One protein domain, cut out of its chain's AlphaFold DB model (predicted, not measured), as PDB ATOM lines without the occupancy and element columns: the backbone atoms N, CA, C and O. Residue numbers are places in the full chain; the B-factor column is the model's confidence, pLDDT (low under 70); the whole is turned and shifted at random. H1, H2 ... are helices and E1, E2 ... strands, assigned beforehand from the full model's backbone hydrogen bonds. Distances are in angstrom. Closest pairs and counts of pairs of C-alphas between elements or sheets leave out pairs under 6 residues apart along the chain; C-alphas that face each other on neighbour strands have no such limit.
ATOM      1  N   ASP A   8      -0.265 -56.168  11.122       91.62
ATOM      2  CA  ASP A   8      -1.278 -56.888  10.350       91.62
ATOM      3  C   ASP A   8      -0.690 -57.386   9.026       91.62
ATOM      4  O   ASP A   8      -0.800 -58.560   8.683       91.62
ATOM      5  N   PHE A   9      -0.035 -56.486   8.292       92.81
ATOM      6  CA  PHE A   9       0.656 -56.780   7.040       92.81
ATOM      7  C   PHE A   9       1.691 -55.698   6.722       92.81
ATOM      8  O   PHE A   9       1.724 -54.630   7.341       92.81
ATOM      9  N   VAL A  10       2.546 -55.977   5.736       94.25
ATOM     10  CA  VAL A  10       3.631 -55.081   5.327       94.25
ATOM     11  C   VAL A  10       3.566 -54.821   3.832       94.25
ATOM     12  O   VAL A  10       3.536 -55.755   3.032       94.25
ATOM     13  N   LEU A  11       3.581 -53.542   3.462       93.31
ATOM     14  CA  LEU A  11       3.712 -53.091   2.082       93.31
ATOM     15  C   LEU A  11       5.180 -52.767   1.803       93.31
ATOM     16  O   LEU A  11       5.749 -51.880   2.437       93.31
ATOM     17  N   GLN A  12       5.787 -53.468   0.855       92.75
ATOM     18  CA  GLN A  12       7.175 -53.266   0.455       92.75
ATOM     19  C   GLN A  12       7.240 -52.363  -0.775       92.75
ATOM     20  O   GLN A  12       6.633 -52.674  -1.806       92.75
ATOM     21  N   PHE A  13       8.011 -51.283  -0.676       89.38
ATOM     22  CA  PHE A  13       8.343 -50.382  -1.776       89.38
ATOM     23  C   PHE A  13       9.868 -50.284  -1.933       89.38
ATOM     24  O   PHE A  13      10.594 -50.556  -0.975       89.38
ATOM     25  N   PRO A  14      10.380 -49.870  -3.107       83.81
ATOM     26  CA  PRO A  14      11.807 -49.591  -3.291       83.81
ATOM     27  C   PRO A  14      12.375 -48.586  -2.282       83.81
ATOM     28  O   PRO A  14      13.557 -48.632  -1.965       83.81
ATOM     29  N   GLU A  15      11.543 -47.668  -1.795       78.31
ATOM     30  CA  GLU A  15      11.945 -46.628  -0.852       78.31
ATOM     31  C   GLU A  15      11.874 -47.056   0.621       78.31
ATOM     32  O   GLU A  15      12.331 -46.320   1.492       78.31
ATOM     33  N   GLY A  16      11.309 -48.230   0.909       83.12
ATOM     34  CA  GLY A  16      11.193 -48.787   2.254       83.12
ATOM     35  C   GLY A  16       9.859 -49.485   2.500       83.12
ATOM     36  O   GLY A  16       9.005 -49.599   1.616       83.12
ATOM     37  N   ASN A  17       9.676 -49.969   3.726       90.19
ATOM     38  CA  ASN A  17       8.508 -50.760   4.094       90.19
ATOM     39  C   ASN A  17       7.481 -49.905   4.838       90.19
ATOM     40  O   ASN A  17       7.836 -49.063   5.656       90.19
ATOM     41  N   PHE A  18       6.195 -50.157   4.614       90.88
ATOM     42  CA  PHE A  18       5.122 -49.650   5.465       90.88
ATOM     43  C   PHE A  18       4.503 -50.807   6.244       90.88
ATOM     44  O   PHE A  18       3.882 -51.695   5.661       90.88
ATOM     45  N   LEU A  19       4.672 -50.781   7.563       93.00
ATOM     46  CA  LEU A  19       4.058 -51.708   8.507       93.00
ATOM     47  C   LEU A  19       2.654 -51.197   8.833       93.00
ATOM     48  O   LEU A  19       2.509 -50.093   9.362       93.00
ATOM     49  N   ILE A  20       1.618 -51.968   8.519       91.75
ATOM     50  CA  ILE A  20       0.245 -51.622   8.890       91.75
ATOM     51  C   ILE A  20      -0.075 -52.319  10.209       91.75
ATOM     52  O   ILE A  20      -0.046 -53.543  10.274       91.75
ATOM     53  N   ALA A  21      -0.347 -51.544  11.258       89.62
ATOM     54  CA  ALA A  21      -0.673 -52.055  12.590       89.62
ATOM     55  C   ALA A  21      -1.955 -51.393  13.107       89.62
ATOM     56  O   ALA A  21      -2.002 -50.169  13.277       89.62
ATOM     57  N   GLY A  22      -3.017 -52.176  13.309       82.62
ATOM     58  CA  GLY A  22      -4.338 -51.656  13.670       82.62
ATOM     59  C   GLY A  22      -4.876 -50.672  12.626       82.62
ATOM     60  O   GLY A  22      -5.454 -49.640  12.972       82.62
ATOM     61  N   GLY A  23      -4.582 -50.918  11.343       80.50
ATOM     62  CA  GLY A  23      -4.936 -50.025  10.232       80.50
ATOM     63  C   GLY A  23      -4.167 -48.695  10.178       80.50
ATOM     64  O   GLY A  23      -4.525 -47.819   9.386       80.50
ATOM     65  N   THR A  24      -3.133 -48.529  11.009       84.69
ATOM     66  CA  THR A  24      -2.265 -47.346  11.038       84.69
ATOM     67  C   THR A  24      -0.947 -47.645  10.320       84.69
ATOM     68  O   THR A  24      -0.297 -48.631  10.672       84.69
ATOM     69  N   PRO A  25      -0.519 -46.822   9.344       87.69
ATOM     70  CA  PRO A  25       0.745 -47.036   8.654       87.69
ATOM     71  C   PRO A  25       1.933 -46.538   9.485       87.69
ATOM     72  O   PRO A  25       1.912 -45.424  10.007       87.69
ATOM     73  N   TYR A  26       2.998 -47.333   9.548       87.81
ATOM     74  CA  TYR A  26       4.309 -46.952  10.072       87.81
ATOM     75  C   TYR A  26       5.364 -47.167   8.990       87.81
ATOM     76  O   TYR A  26       5.486 -48.267   8.462       87.81
ATOM     77  N   PHE A  27       6.136 -46.135   8.660       86.94
ATOM     78  CA  PHE A  27       7.270 -46.274   7.757       86.94
ATOM     79  C   PHE A  27       8.457 -46.914   8.480       86.94
ATOM     80  O   PHE A  27       8.918 -46.405   9.499       86.94
ATOM     81  N   HIS A  28       8.971 -48.006   7.936       87.94
ATOM     82  CA  HIS A  28      10.135 -48.731   8.422       87.94
ATOM     83  C   HIS A  28      11.280 -48.584   7.408       87.94
ATOM     84  O   HIS A  28      11.237 -49.220   6.347       87.94
ATOM     85  N   PRO A  29      12.285 -47.736   7.707       79.12
ATOM     86  CA  PRO A  29      13.489 -47.637   6.894       79.12
ATOM     87  C   PRO A  29      14.236 -48.972   6.876       79.12
ATOM     88  O   PRO A  29      14.261 -49.700   7.871       79.12
ATOM     89  N   GLU A  30      14.881 -49.283   5.755       78.19
ATOM     90  CA  GLU A  30      15.695 -50.490   5.639       78.19
ATOM     91  C   GLU A  30      16.808 -50.509   6.704       78.19
ATOM     92  O   GLU A  30      17.500 -49.515   6.914       78.19
ATOM     93  N   GLY A  31      16.960 -51.635   7.407       77.00
ATOM     94  CA  GLY A  31      17.988 -51.813   8.442       77.00
ATOM     95  C   GLY A  31      17.730 -51.093   9.774       77.00
ATOM     96  O   GLY A  31      18.562 -51.194  10.672       77.00
ATOM     97  N   SER A  32      16.601 -50.397   9.928       82.31
ATOM     98  CA  SER A  32      16.230 -49.699  11.165       82.31
ATOM     99  C   SER A  32      15.619 -50.648  12.205       82.31
ATOM    100  O   SER A  32      14.839 -51.538  11.861       82.31
ATOM    101  N   ASP A  33      15.893 -50.406  13.487       86.38
ATOM    102  CA  ASP A  33      15.199 -51.001  14.642       86.38
ATOM    103  C   ASP A  33      13.928 -50.217  15.033       86.38
ATOM    104  O   ASP A  33      13.267 -50.504  16.030       86.38
ATOM    105  N   LYS A  34      13.562 -49.201  14.245       84.62
ATOM    106  CA  LYS A  34      12.425 -48.303  14.488       84.62
ATOM    107  C   LYS A  34      11.556 -48.160  13.250       84.62
ATOM    108  O   LYS A  34      12.074 -47.981  12.146       84.62
ATOM    109  N   ALA A  35      10.241 -48.131  13.450       85.94
ATOM    110  CA  ALA A  35       9.268 -47.742  12.436       85.94
ATOM    111  C   ALA A  35       8.434 -46.544  12.907       85.94
ATOM    112  O   ALA A  35       7.957 -46.501  14.038       85.94
ATOM    113  N   TYR A  36       8.249 -45.561  12.035       81.81
ATOM    114  CA  TYR A  36       7.761 -44.228  12.363       81.81
ATOM    115  C   TYR A  36       6.341 -44.018  11.859       81.81
ATOM    116  O   TYR A  36       6.038 -44.276  10.699       81.81
ATOM    117  N   LEU A  37       5.465 -43.507  12.720       80.69
ATOM    118  CA  LEU A  37       4.058 -43.277  12.399       80.69
ATOM    119  C   LEU A  37       3.879 -42.428  11.128       80.69
ATOM    120  O   LEU A  37       4.265 -41.261  11.105       80.69
ATOM    121  N   GLY A  38       3.223 -42.974  10.106       74.69
ATOM    122  CA  GLY A  38       2.772 -42.239   8.928       74.69
ATOM    123  C   GLY A  38       1.584 -41.347   9.280       74.69
ATOM    124  O   GLY A  38       0.431 -41.741   9.137       74.69
ATOM    125  N   TRP A  39       1.859 -40.156   9.808       67.44
ATOM    126  CA  TRP A  39       0.833 -39.238  10.299       67.44
ATOM    127  C   TRP A  39       0.161 -38.467   9.164       67.44
ATOM    128  O   TRP A  39       0.854 -37.806   8.404       67.44
ATOM    129  N   GLY A  40      -1.174 -38.451   9.099       62.59
ATOM    130  CA  GLY A  40      -1.905 -37.484   8.279       62.59
ATOM    131  C   GLY A  40      -3.334 -37.897   7.925       62.59
ATOM    132  O   GLY A  40      -3.957 -38.674   8.647       62.59
ATOM    133  N   GLU A  41      -3.895 -37.315   6.861       65.31
ATOM    134  CA  GLU A  41      -5.307 -37.518   6.501       65.31
ATOM    135  C   GLU A  41      -5.518 -38.940   5.959       65.31
ATOM    136  O   GLU A  41      -4.942 -39.304   4.934       65.31
ATOM    137  N   LYS A  42      -6.377 -39.720   6.625       75.25
ATOM    138  CA  LYS A  42      -6.857 -41.019   6.140       75.25
ATOM    139  C   LYS A  42      -8.188 -40.829   5.419       75.25
ATOM    140  O   LYS A  42      -9.135 -40.291   5.993       75.25
ATOM    141  N   LYS A  43      -8.283 -41.321   4.186       75.25
ATOM    142  CA  LYS A  43      -9.545 -41.502   3.459       75.25
ATOM    143  C   LYS A  43      -9.721 -42.965   3.111       75.25
ATOM    144  O   LYS A  43      -8.808 -43.599   2.593       75.25
ATOM    145  N   GLU A  44     -10.912 -43.471   3.379       75.94
ATOM    146  CA  GLU A  44     -11.330 -44.811   2.999       75.94
ATOM    147  C   GLU A  44     -12.446 -44.685   1.966       75.94
ATOM    148  O   GLU A  44     -13.441 -43.997   2.200       75.94
ATOM    149  N   LEU A  45     -12.244 -45.272   0.790       64.50
ATOM    150  CA  LEU A  45     -13.186 -45.207  -0.323       64.50
ATOM    151  C   LEU A  45     -13.274 -46.586  -0.973       64.50
ATOM    152  O   LEU A  45     -12.366 -46.971  -1.701       64.50
ATOM    153  N   LEU A  46     -14.381 -47.300  -0.741       66.81
ATOM    154  CA  LEU A  46     -14.688 -48.577  -1.407       66.81
ATOM    155  C   LEU A  46     -13.534 -49.600  -1.301       66.81
ATOM    156  O   LEU A  46     -13.033 -50.056  -2.318       66.81
ATOM    157  N   GLY A  47     -13.053 -49.891  -0.084       69.25
ATOM    158  CA  GLY A  47     -11.944 -50.838   0.148       69.25
ATOM    159  C   GLY A  47     -10.536 -50.272  -0.098       69.25
ATOM    160  O   GLY A  47      -9.541 -50.889   0.279       69.25
ATOM    161  N   LYS A  48     -10.432 -49.058  -0.658       80.62
ATOM    162  CA  LYS A  48      -9.160 -48.354  -0.861       80.62
ATOM    163  C   LYS A  48      -8.839 -47.467   0.325       80.62
ATOM    164  O   LYS A  48      -9.609 -46.568   0.673       80.62
ATOM    165  N   PHE A  49      -7.651 -47.659   0.877       83.00
ATOM    166  CA  PHE A  49      -7.076 -46.819   1.911       83.00
ATOM    167  C   PHE A  49      -6.103 -45.836   1.279       83.00
ATOM    168  O   PHE A  49      -5.151 -46.227   0.608       83.00
ATOM    169  N   HIS A  50      -6.336 -44.552   1.510       82.19
ATOM    170  CA  HIS A  50      -5.462 -43.476   1.077       82.19
ATOM    171  C   HIS A  50      -5.013 -42.672   2.294       82.19
ATOM    172  O   HIS A  50      -5.837 -42.119   3.022       82.19
ATOM    173  N   HIS A  51      -3.702 -42.604   2.497       81.00
ATOM    174  CA  HIS A  51      -3.061 -41.892   3.593       81.00
ATOM    175  C   HIS A  51      -2.199 -40.772   3.022       81.00
ATOM    176  O   HIS A  51      -1.249 -41.031   2.281       81.00
ATOM    177  N   LYS A  52      -2.519 -39.532   3.396       75.25
ATOM    178  CA  LYS A  52      -1.700 -38.355   3.097       75.25
ATOM    179  C   LYS A  52      -0.732 -38.108   4.234       75.25
ATOM    180  O   LYS A  52      -1.072 -37.388   5.169       75.25
ATOM    181  N   ILE A  53       0.438 -38.719   4.167       75.62
ATOM    182  CA  ILE A  53       1.418 -38.710   5.248       75.62
ATOM    183  C   ILE A  53       2.197 -37.389   5.213       75.62
ATOM    184  O   ILE A  53       2.788 -37.044   4.195       75.62
ATOM    185  N   GLU A  54       2.159 -36.633   6.306       67.44
ATOM    186  CA  GLU A  54       2.894 -35.384   6.506       67.44
ATOM    187  C   GLU A  54       4.394 -35.634   6.680       67.44
ATOM    188  O   GLU A  54       4.823 -36.641   7.245       67.44
ATOM    189  N   THR A  55       5.174 -34.665   6.211       59.41
ATOM    190  CA  THR A  55       6.634 -34.714   6.097       59.41
ATOM    191  C   THR A  55       7.235 -33.559   6.888       59.41
ATOM    192  O   THR A  55       6.603 -32.512   7.040       59.41
ATOM    193  N   ARG A  56       8.441 -33.739   7.435       51.53
ATOM    194  CA  ARG A  56       9.148 -32.678   8.182       51.53
ATOM    195  C   ARG A  56      10.103 -31.866   7.310       51.53
ATOM    196  O   ARG A  56      10.606 -30.852   7.781       51.53
ATOM    197  N   ALA A  57      10.364 -32.299   6.080       49.38
ATOM    198  CA  ALA A  57      11.214 -31.558   5.160       49.38
ATOM    199  C   ALA A  57      10.637 -30.158   4.872       49.38
ATOM    200  O   ALA A  57       9.487 -30.041   4.460       49.38
ATOM    201  N   GLU A  58      11.430 -29.093   5.035       45.62
ATOM    202  CA  GLU A  58      11.005 -27.719   4.689       45.62
ATOM    203  C   GLU A  58      10.620 -27.581   3.203       45.62
ATOM    204  O   GLU A  58       9.804 -26.735   2.838       45.62
ATOM    205  N   GLU A  59      11.159 -28.460   2.354       42.47
ATOM    206  CA  GLU A  59      10.945 -28.479   0.907       42.47
ATOM    207  C   GLU A  59       9.715 -29.298   0.467       42.47
ATOM    208  O   GLU A  59       9.213 -29.105  -0.644       42.47
ATOM    209  N   PHE A  60       9.181 -30.190   1.315       57.34
ATOM    210  CA  PHE A  60       8.117 -31.133   0.938       57.34
ATOM    211  C   PHE A  60       7.002 -31.143   1.975       57.34
ATOM    212  O   PHE A  60       7.254 -31.098   3.172       57.34
ATOM    213  N   LYS A  61       5.741 -31.208   1.526       54.59
ATOM    214  CA  LYS A  61       4.593 -31.146   2.444       54.59
ATOM    215  C   LYS A  61       3.969 -32.511   2.763       54.59
ATOM    216  O   LYS A  61       3.442 -32.632   3.869       54.59
ATOM    217  N   LYS A  62       3.921 -33.472   1.815       66.75
ATOM    218  CA  LYS A  62       3.143 -34.735   1.929       66.75
ATOM    219  C   LYS A  62       3.639 -35.874   1.011       66.75
ATOM    220  O   LYS A  62       4.092 -35.595  -0.099       66.75
ATOM    221  N   TYR A  63       3.431 -37.127   1.430       76.12
ATOM    222  CA  TYR A  63       3.407 -38.336   0.585       76.12
ATOM    223  C   TYR A  63       1.994 -38.909   0.500       76.12
ATOM    224  O   TYR A  63       1.248 -38.850   1.477       76.12
ATOM    225  N   ASP A  64       1.662 -39.541  -0.625       82.12
ATOM    226  CA  ASP A  64       0.403 -40.269  -0.775       82.12
ATOM    227  C   ASP A  64       0.672 -41.778  -0.811       82.12
ATOM    228  O   ASP A  64       1.125 -42.327  -1.821       82.12
ATOM    229  N   LEU A  65       0.356 -42.462   0.289       84.56
ATOM    230  CA  LEU A  65       0.326 -43.921   0.355       84.56
ATOM    231  C   LEU A  65      -1.101 -44.388   0.072       84.56
ATOM    232  O   LEU A  65      -2.025 -44.077   0.817       84.56
ATOM    233  N   THR A  66      -1.289 -45.150  -0.998       87.81
ATOM    234  CA  THR A  66      -2.586 -45.744  -1.342       87.81
ATOM    235  C   THR A  66      -2.454 -47.252  -1.430       87.81
ATOM    236  O   THR A  66      -1.569 -47.736  -2.132       87.81
ATOM    237  N   TYR A  67      -3.333 -47.998  -0.770       88.69
ATOM    238  CA  TYR A  67      -3.388 -49.450  -0.898       88.69
ATOM    239  C   TYR A  67      -4.819 -49.984  -0.823       88.69
ATOM    240  O   TYR A  67      -5.708 -49.353  -0.256       88.69
ATOM    241  N   GLU A  68      -5.024 -51.153  -1.411       87.75
ATOM    242  CA  GLU A  68      -6.291 -51.873  -1.479       87.75
ATOM    243  C   GLU A  68      -6.006 -53.348  -1.222       87.75
ATOM    244  O   GLU A  68      -5.203 -53.956  -1.935       87.75
ATOM    245  N   VAL A  69      -6.626 -53.886  -0.174       79.62
ATOM    246  CA  VAL A  69      -6.515 -55.291   0.222       79.62
ATOM    247  C   VAL A  69      -7.923 -55.863   0.251       79.62
ATOM    248  O   VAL A  69      -8.791 -55.307   0.923       79.62
ATOM    249  N   GLU A  70      -8.135 -56.957  -0.468       80.31
ATOM    250  CA  GLU A  70      -9.410 -57.666  -0.568       80.31
ATOM    251  C   GLU A  70      -9.143 -59.151  -0.300       80.31
ATOM    252  O   GLU A  70      -8.200 -59.715  -0.846       80.31
ATOM    253  N   ASP A  71      -9.898 -59.755   0.622       78.19
ATOM    254  CA  ASP A  71      -9.758 -61.165   1.025       78.19
ATOM    255  C   ASP A  71      -8.326 -61.615   1.396       78.19
ATOM    256  O   ASP A  71      -7.951 -62.774   1.246       78.19
ATOM    257  N   GLY A  72      -7.519 -60.692   1.932       71.19
ATOM    258  CA  GLY A  72      -6.124 -60.949   2.315       71.19
ATOM    259  C   GLY A  72      -5.118 -60.824   1.167       71.19
ATOM    260  O   GLY A  72      -3.914 -60.903   1.405       71.19
ATOM    261  N   GLU A  73      -5.581 -60.556  -0.053       80.12
ATOM    262  CA  GLU A  73      -4.740 -60.304  -1.218       80.12
ATOM    263  C   GLU A  73      -4.599 -58.803  -1.492       80.12
ATOM    264  O   GLU A  73      -5.534 -58.012  -1.345       80.12
ATOM    265  N   LEU A  74      -3.404 -58.382  -1.910       84.88
ATOM    266  CA  LEU A  74      -3.172 -57.004  -2.326       84.88
ATOM    267  C   LEU A  74      -3.609 -56.809  -3.768       84.88
ATOM    268  O   LEU A  74      -2.945 -57.267  -4.696       84.88
ATOM    269  N   ILE A  75      -4.667 -56.027  -3.941       89.38
ATOM    270  CA  ILE A  75      -5.171 -55.630  -5.253       89.38
ATOM    271  C   ILE A  75      -4.259 -54.564  -5.865       89.38
ATOM    272  O   ILE A  75      -3.876 -54.637  -7.033       89.38
ATOM    273  N   ALA A  76      -3.874 -53.564  -5.067       87.88
ATOM    274  CA  ALA A  76      -2.941 -52.529  -5.488       87.88
ATOM    275  C   ALA A  76      -2.279 -51.842  -4.292       87.88
ATOM    276  O   ALA A  76      -2.939 -51.518  -3.312       87.88
ATOM    277  N   ALA A  77      -0.996 -51.505  -4.420       91.50
ATOM    278  CA  ALA A  77      -0.316 -50.547  -3.554       91.50
ATOM    279  C   ALA A  77       0.459 -49.540  -4.402       91.50
ATOM    280  O   ALA A  77       1.137 -49.900  -5.367       91.50
ATOM    281  N   ARG A  78       0.359 -48.261  -4.049       90.62
ATOM    282  CA  ARG A  78       1.056 -47.159  -4.706       90.62
ATOM    283  C   ARG A  78       1.572 -46.185  -3.667       90.62
ATOM    284  O   ARG A  78       0.826 -45.749  -2.794       90.62
ATOM    285  N   LEU A  79       2.823 -45.800  -3.840       87.62
ATOM    286  CA  LEU A  79       3.466 -44.734  -3.102       87.62
ATOM    287  C   LEU A  79       3.778 -43.620  -4.094       87.62
ATOM    288  O   LEU A  79       4.461 -43.844  -5.096       87.62
ATOM    289  N   ILE A  80       3.226 -42.437  -3.851       84.12
ATOM    290  CA  ILE A  80       3.554 -41.236  -4.614       84.12
ATOM    291  C   ILE A  80       4.366 -40.334  -3.698       84.12
ATOM    292  O   ILE A  80       3.887 -39.874  -2.659       84.12
ATOM    293  N   THR A  81       5.601 -40.090  -4.113       75.75
ATOM    294  CA  THR A  81       6.490 -39.095  -3.526       75.75
ATOM    295  C   THR A  81       6.629 -37.913  -4.488       75.75
ATOM    296  O   THR A  81       6.187 -38.002  -5.637       75.75
ATOM    297  N   PRO A  82       7.242 -36.794  -4.069       68.50
ATOM    298  CA  PRO A  82       7.537 -35.687  -4.979       68.50
ATOM    299  C   PRO A  82       8.418 -36.083  -6.175       68.50
ATOM    300  O   PRO A  82       8.365 -35.428  -7.212       68.50
ATOM    301  N   PHE A  83       9.220 -37.142  -6.035       72.69
ATOM    302  CA  PHE A  83      10.216 -37.542  -7.030       72.69
ATOM    303  C   PHE A  83       9.759 -38.727  -7.872       72.69
ATOM    304  O   PHE A  83       9.983 -38.756  -9.079       72.69
ATOM    305  N   ASN A  84       9.111 -39.697  -7.229       77.88
ATOM    306  CA  ASN A  84       8.847 -41.002  -7.807       77.88
ATOM    307  C   ASN A  84       7.418 -41.454  -7.543       77.88
ATOM    308  O   ASN A  84       6.764 -41.079  -6.567       77.88
ATOM    309  N   ARG A  85       6.964 -42.348  -8.415       87.06
ATOM    310  CA  ARG A  85       5.746 -43.117  -8.218       87.06
ATOM    311  C   ARG A  85       6.093 -44.592  -8.281       87.06
ATOM    312  O   ARG A  85       6.490 -45.080  -9.336       87.06
ATOM    313  N   SER A  86       5.880 -45.281  -7.170       88.75
ATOM    314  CA  SER A  86       6.309 -46.663  -6.988       88.75
ATOM    315  C   SER A  86       5.112 -47.566  -6.721       88.75
ATOM    316  O   SER A  86       4.165 -47.190  -6.023       88.75
ATOM    317  N   ALA A  87       5.134 -48.756  -7.317       92.06
ATOM    318  CA  ALA A  87       4.188 -49.819  -7.007       92.06
ATOM    319  C   ALA A  87       4.718 -50.629  -5.821       92.06
ATOM    320  O   ALA A  87       5.911 -50.923  -5.758       92.06
ATOM    321  N   GLY A  88       3.828 -50.961  -4.889       91.12
ATOM    322  CA  GLY A  88       4.154 -51.787  -3.732       91.12
ATOM    323  C   GLY A  88       3.708 -53.232  -3.919       91.12
ATOM    324  O   GLY A  88       2.851 -53.525  -4.755       91.12
ATOM    325  N   LYS A  89       4.263 -54.121  -3.102       93.69
ATOM    326  CA  LYS A  89       3.839 -55.523  -2.977       93.69
ATOM    327  C   LYS A  89       3.644 -55.889  -1.507       93.69
ATOM    328  O   LYS A  89       4.211 -55.227  -0.641       93.69
ATOM    329  N   LEU A  90       2.875 -56.937  -1.224       93.31
ATOM    330  CA  LEU A  90       2.844 -57.504   0.124       93.31
ATOM    331  C   LEU A  90       4.151 -58.235   0.416       93.31
ATOM    332  O   LEU A  90       4.697 -58.917  -0.454       93.31
ATOM    333  N   ALA A  91       4.635 -58.086   1.645       93.06
ATOM    334  CA  ALA A  91       5.637 -58.990   2.181       93.06
ATOM    335  C   ALA A  91       5.031 -60.383   2.402       93.06
ATOM    336  O   ALA A  91       3.822 -60.524   2.587       93.06
ATOM    337  N   ASP A  92       5.885 -61.404   2.412       92.75
ATOM    338  CA  ASP A  92       5.466 -62.756   2.764       92.75
ATOM    339  C   ASP A  92       5.151 -62.897   4.265       92.75
ATOM    340  O   ASP A  92       5.557 -62.087   5.106       92.75
ATOM    341  N   GLU A  93       4.421 -63.960   4.611       91.94
ATOM    342  CA  GLU A  93       4.027 -64.251   5.994       91.94
ATOM    343  C   GLU A  93       5.235 -64.403   6.925       91.94
ATOM    344  O   GLU A  93       5.181 -63.981   8.079       91.94
ATOM    345  N   ALA A  94       6.348 -64.954   6.426       94.12
ATOM    346  CA  ALA A  94       7.576 -65.121   7.197       94.12
ATOM    347  C   ALA A  94       8.176 -63.769   7.618       94.12
ATOM    348  O   ALA A  94       8.615 -63.608   8.757       94.12
ATOM    349  N   THR A  95       8.151 -62.775   6.728       93.56
ATOM    350  CA  THR A  95       8.593 -61.408   7.013       93.56
ATOM    351  C   THR A  95       7.689 -60.749   8.050       93.56
ATOM    352  O   THR A  95       8.191 -60.157   9.006       93.56
ATOM    353  N   VAL A  96       6.366 -60.876   7.905       94.19
ATOM    354  CA  VAL A  96       5.406 -60.314   8.872       94.19
ATOM    355  C   VAL A  96       5.559 -60.976  10.245       94.19
ATOM    356  O   VAL A  96       5.554 -60.287  11.265       94.19
ATOM    357  N   ALA A  97       5.743 -62.299  10.291       94.56
ATOM    358  CA  ALA A  97       5.972 -63.041  11.528       94.56
ATOM    359  C   ALA A  97       7.273 -62.610  12.215       94.56
ATOM    360  O   ALA A  97       7.266 -62.332  13.411       94.56
ATOM    361  N   LYS A  98       8.368 -62.471  11.456       94.75
ATOM    362  CA  LYS A  98       9.650 -61.991  11.983       94.75
ATOM    363  C   LYS A  98       9.539 -60.584  12.572       94.75
ATOM    364  O   LYS A  98      10.039 -60.349  13.664       94.75
ATOM    365  N   LEU A  99       8.883 -59.654  11.880       94.38
ATOM    366  CA  LEU A  99       8.731 -58.277  12.366       94.38
ATOM    367  C   LEU A  99       7.847 -58.198  13.617       94.38
ATOM    368  O   LEU A  99       8.104 -57.375  14.491       94.38
ATOM    369  N   ASN A 100       6.831 -59.057  13.723       95.25
ATOM    370  CA  ASN A 100       6.045 -59.189  14.949       95.25
ATOM    371  C   ASN A 100       6.878 -59.768  16.105       95.25
ATOM    372  O   ASN A 100       6.795 -59.243  17.208       95.25
ATOM    373  N   ASP A 101       7.716 -60.779  15.854       94.75
ATOM    374  CA  ASP A 101       8.648 -61.315  16.860       94.75
ATOM    375  C   ASP A 101       9.680 -60.257  17.291       94.75
ATOM    376  O   ASP A 101       9.974 -60.105  18.476       94.75
ATOM    377  N   ASP A 102      10.199 -59.463  16.351       94.12
ATOM    378  CA  ASP A 102      11.081 -58.339  16.665       94.12
ATOM    379  C   ASP A 102      10.363 -57.278  17.515       94.12
ATOM    380  O   ASP A 102      10.959 -56.745  18.450       94.12
ATOM    381  N   LEU A 103       9.083 -57.004  17.252       92.94
ATOM    382  CA  LEU A 103       8.277 -56.060  18.029       92.94
ATOM    383  C   LEU A 103       7.976 -56.575  19.446       92.94
ATOM    384  O   LEU A 103       8.122 -55.827  20.411       92.94
ATOM    385  N   GLU A 104       7.609 -57.849  19.584       92.44
ATOM    386  CA  GLU A 104       7.321 -58.492  20.875       92.44
ATOM    387  C   GLU A 104       8.565 -58.549  21.773       92.44
ATOM    388  O   GLU A 104       8.488 -58.298  22.976       92.44
ATOM    389  N   ASN A 105       9.736 -58.790  21.179       91.44
ATOM    390  CA  ASN A 105      11.010 -58.843  21.895       91.44
ATOM    391  C   ASN A 105      11.717 -57.479  22.022       91.44
ATOM    392  O   ASN A 105      12.862 -57.429  22.478       91.44
ATOM    393  N   GLY A 106      11.093 -56.377  21.590       88.19
ATOM    394  CA  GLY A 106      11.666 -55.028  21.678       88.19
ATOM    395  C   GLY A 106      12.876 -54.763  20.770       88.19
ATOM    396  O   GLY A 106      13.609 -53.804  20.999       88.19
ATOM    397  N   ARG A 107      13.099 -55.597  19.747       92.62
ATOM    398  CA  ARG A 107      14.099 -55.386  18.677       92.62
ATOM    399  C   ARG A 107      13.582 -54.482  17.554       92.62
ATOM    400  O   ARG A 107      14.371 -54.021  16.735       92.62
ATOM    401  N   LEU A 108      12.274 -54.243  17.519       91.12
ATOM    402  CA  LEU A 108      11.609 -53.262  16.671       91.12
ATOM    403  C   LEU A 108      10.715 -52.372  17.536       91.12
ATOM    404  O   LEU A 108       9.919 -52.871  18.326       91.12
ATOM    405  N   GLU A 109      10.789 -51.054  17.356       88.56
ATOM    406  CA  GLU A 109       9.940 -50.100  18.072       88.56
ATOM    407  C   GLU A 109       9.041 -49.299  17.117       88.56
ATOM    408  O   GLU A 109       9.509 -48.635  16.190       88.56
ATOM    409  N   LEU A 110       7.727 -49.295  17.381       86.50
ATOM    410  CA  LEU A 110       6.767 -48.439  16.675       86.50
ATOM    411  C   LEU A 110       6.726 -47.036  17.302       86.50
ATOM    412  O   LEU A 110       5.993 -46.783  18.268       86.50
ATOM    413  N   LYS A 111       7.485 -46.105  16.721       80.06
ATOM    414  CA  LYS A 111       7.583 -44.703  17.138       80.06
ATOM    415  C   LYS A 111       6.339 -43.915  16.730       80.06
ATOM    416  O   LYS A 111       5.967 -43.837  15.558       80.06
ATOM    417  N   GLY A 112       5.700 -43.288  17.717       72.31
ATOM    418  CA  GLY A 112       4.599 -42.349  17.499       72.31
ATOM    419  C   GLY A 112       5.059 -41.011  16.908       72.31
ATOM    420  O   GLY A 112       6.229 -40.804  16.589       72.31
TER     421      GLY A 112
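What this domain is: This is residues 8 to 112 of the 242 residues of an uncharacterized protein of Micavibrio sp (UniProt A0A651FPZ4). Two strongly twisted five-stranded sheets form a sandwich with crossed strands, only partly face to face, and the helix H1 covers the face of the sheet E1 E2 E3 E4 E10 that is turned away from the other sheet. The long strands E6, E7 and E8 of that other sheet reach past the overlap. The printed part has 105 residues, with ten named strands and one named helix in the order E1 to E9, H1, E10; the class is mostly strand. One sheet runs E5 E6 E7 E8 E9, antiparallel; the other runs E1 E2 E3 E4 E10, mixed. The whole is compact, with a radius of gyration of the C-alphas of 13.3 A and spans of 35 by 35 by 22 A.

How they stand to each other: E5, residues 40 to 45, E6, residues 48 to 54, E7, residues 62 to 70, E8, residues 73 to 80, and E9, residues 85 to 87, form a meander, each strand the antiparallel neighbour of the one before and a hairpin with it. Within hydrogen-bond range are N 43 and O 50, 2.8 A, N 51 and O 65, 2.8 A, N 66 and O 78, 2.8 A, and N 79 and O 86, 2.9 A. E1, residues 9 to 13, E2, residues 16 to 21, E3, residues 24 to 28, and E4, residues 34 to 37, form a second meander; N 11 and O 18 are 2.9 A apart, N 19 and O 26 2.8 A, and N 27 and O 36 2.8 A. E10, residues 109 to 111, is parallel to E4, with N 35 and O 109 at 2.9 A. In the sandwich, the facing parts are 10.0 A apart centre to centre, the strands at 63 degrees. The closest C-alphas of E1 and E9, Phe 13 and Ala 87, are 6.7 A apart. E4 runs on into E5 across a break of 2 residues, at 70 degrees. H1, residues 93 to 104, is on the sheet of E1, over E1 and only just over E2, with 3 C-alphas. It runs across the strands, at 68 degrees to E1 on the local plane. The closest C-alphas of H1 and E1, Val 96 and Phe 9, are 6.2 A apart. In H1 every O i to N i+4 pair is within hydrogen-bond range.

Where its parts are: E1 begins at C-alpha 9, (0.656, -56.780, 7.040). E7, the longest strand, spans 26.3 A from C-alpha 62 at (3.143, -34.735, 1.929); E8 spans 21.1 A, E6 19.2 A and H1 16.3 A. E10 ends at C-alpha 111, (7.583, -44.703, 17.138).

The domain as a whole: The C-alphas of Glu 58 and Asp 71 are the two farthest apart, 39.5 A. The printed part has no cut, and no link is long. Mean pLDDT of the printed part is 82.0; residues 39 to 41, 45 to 47, 54 to 62 and 82 are under 70.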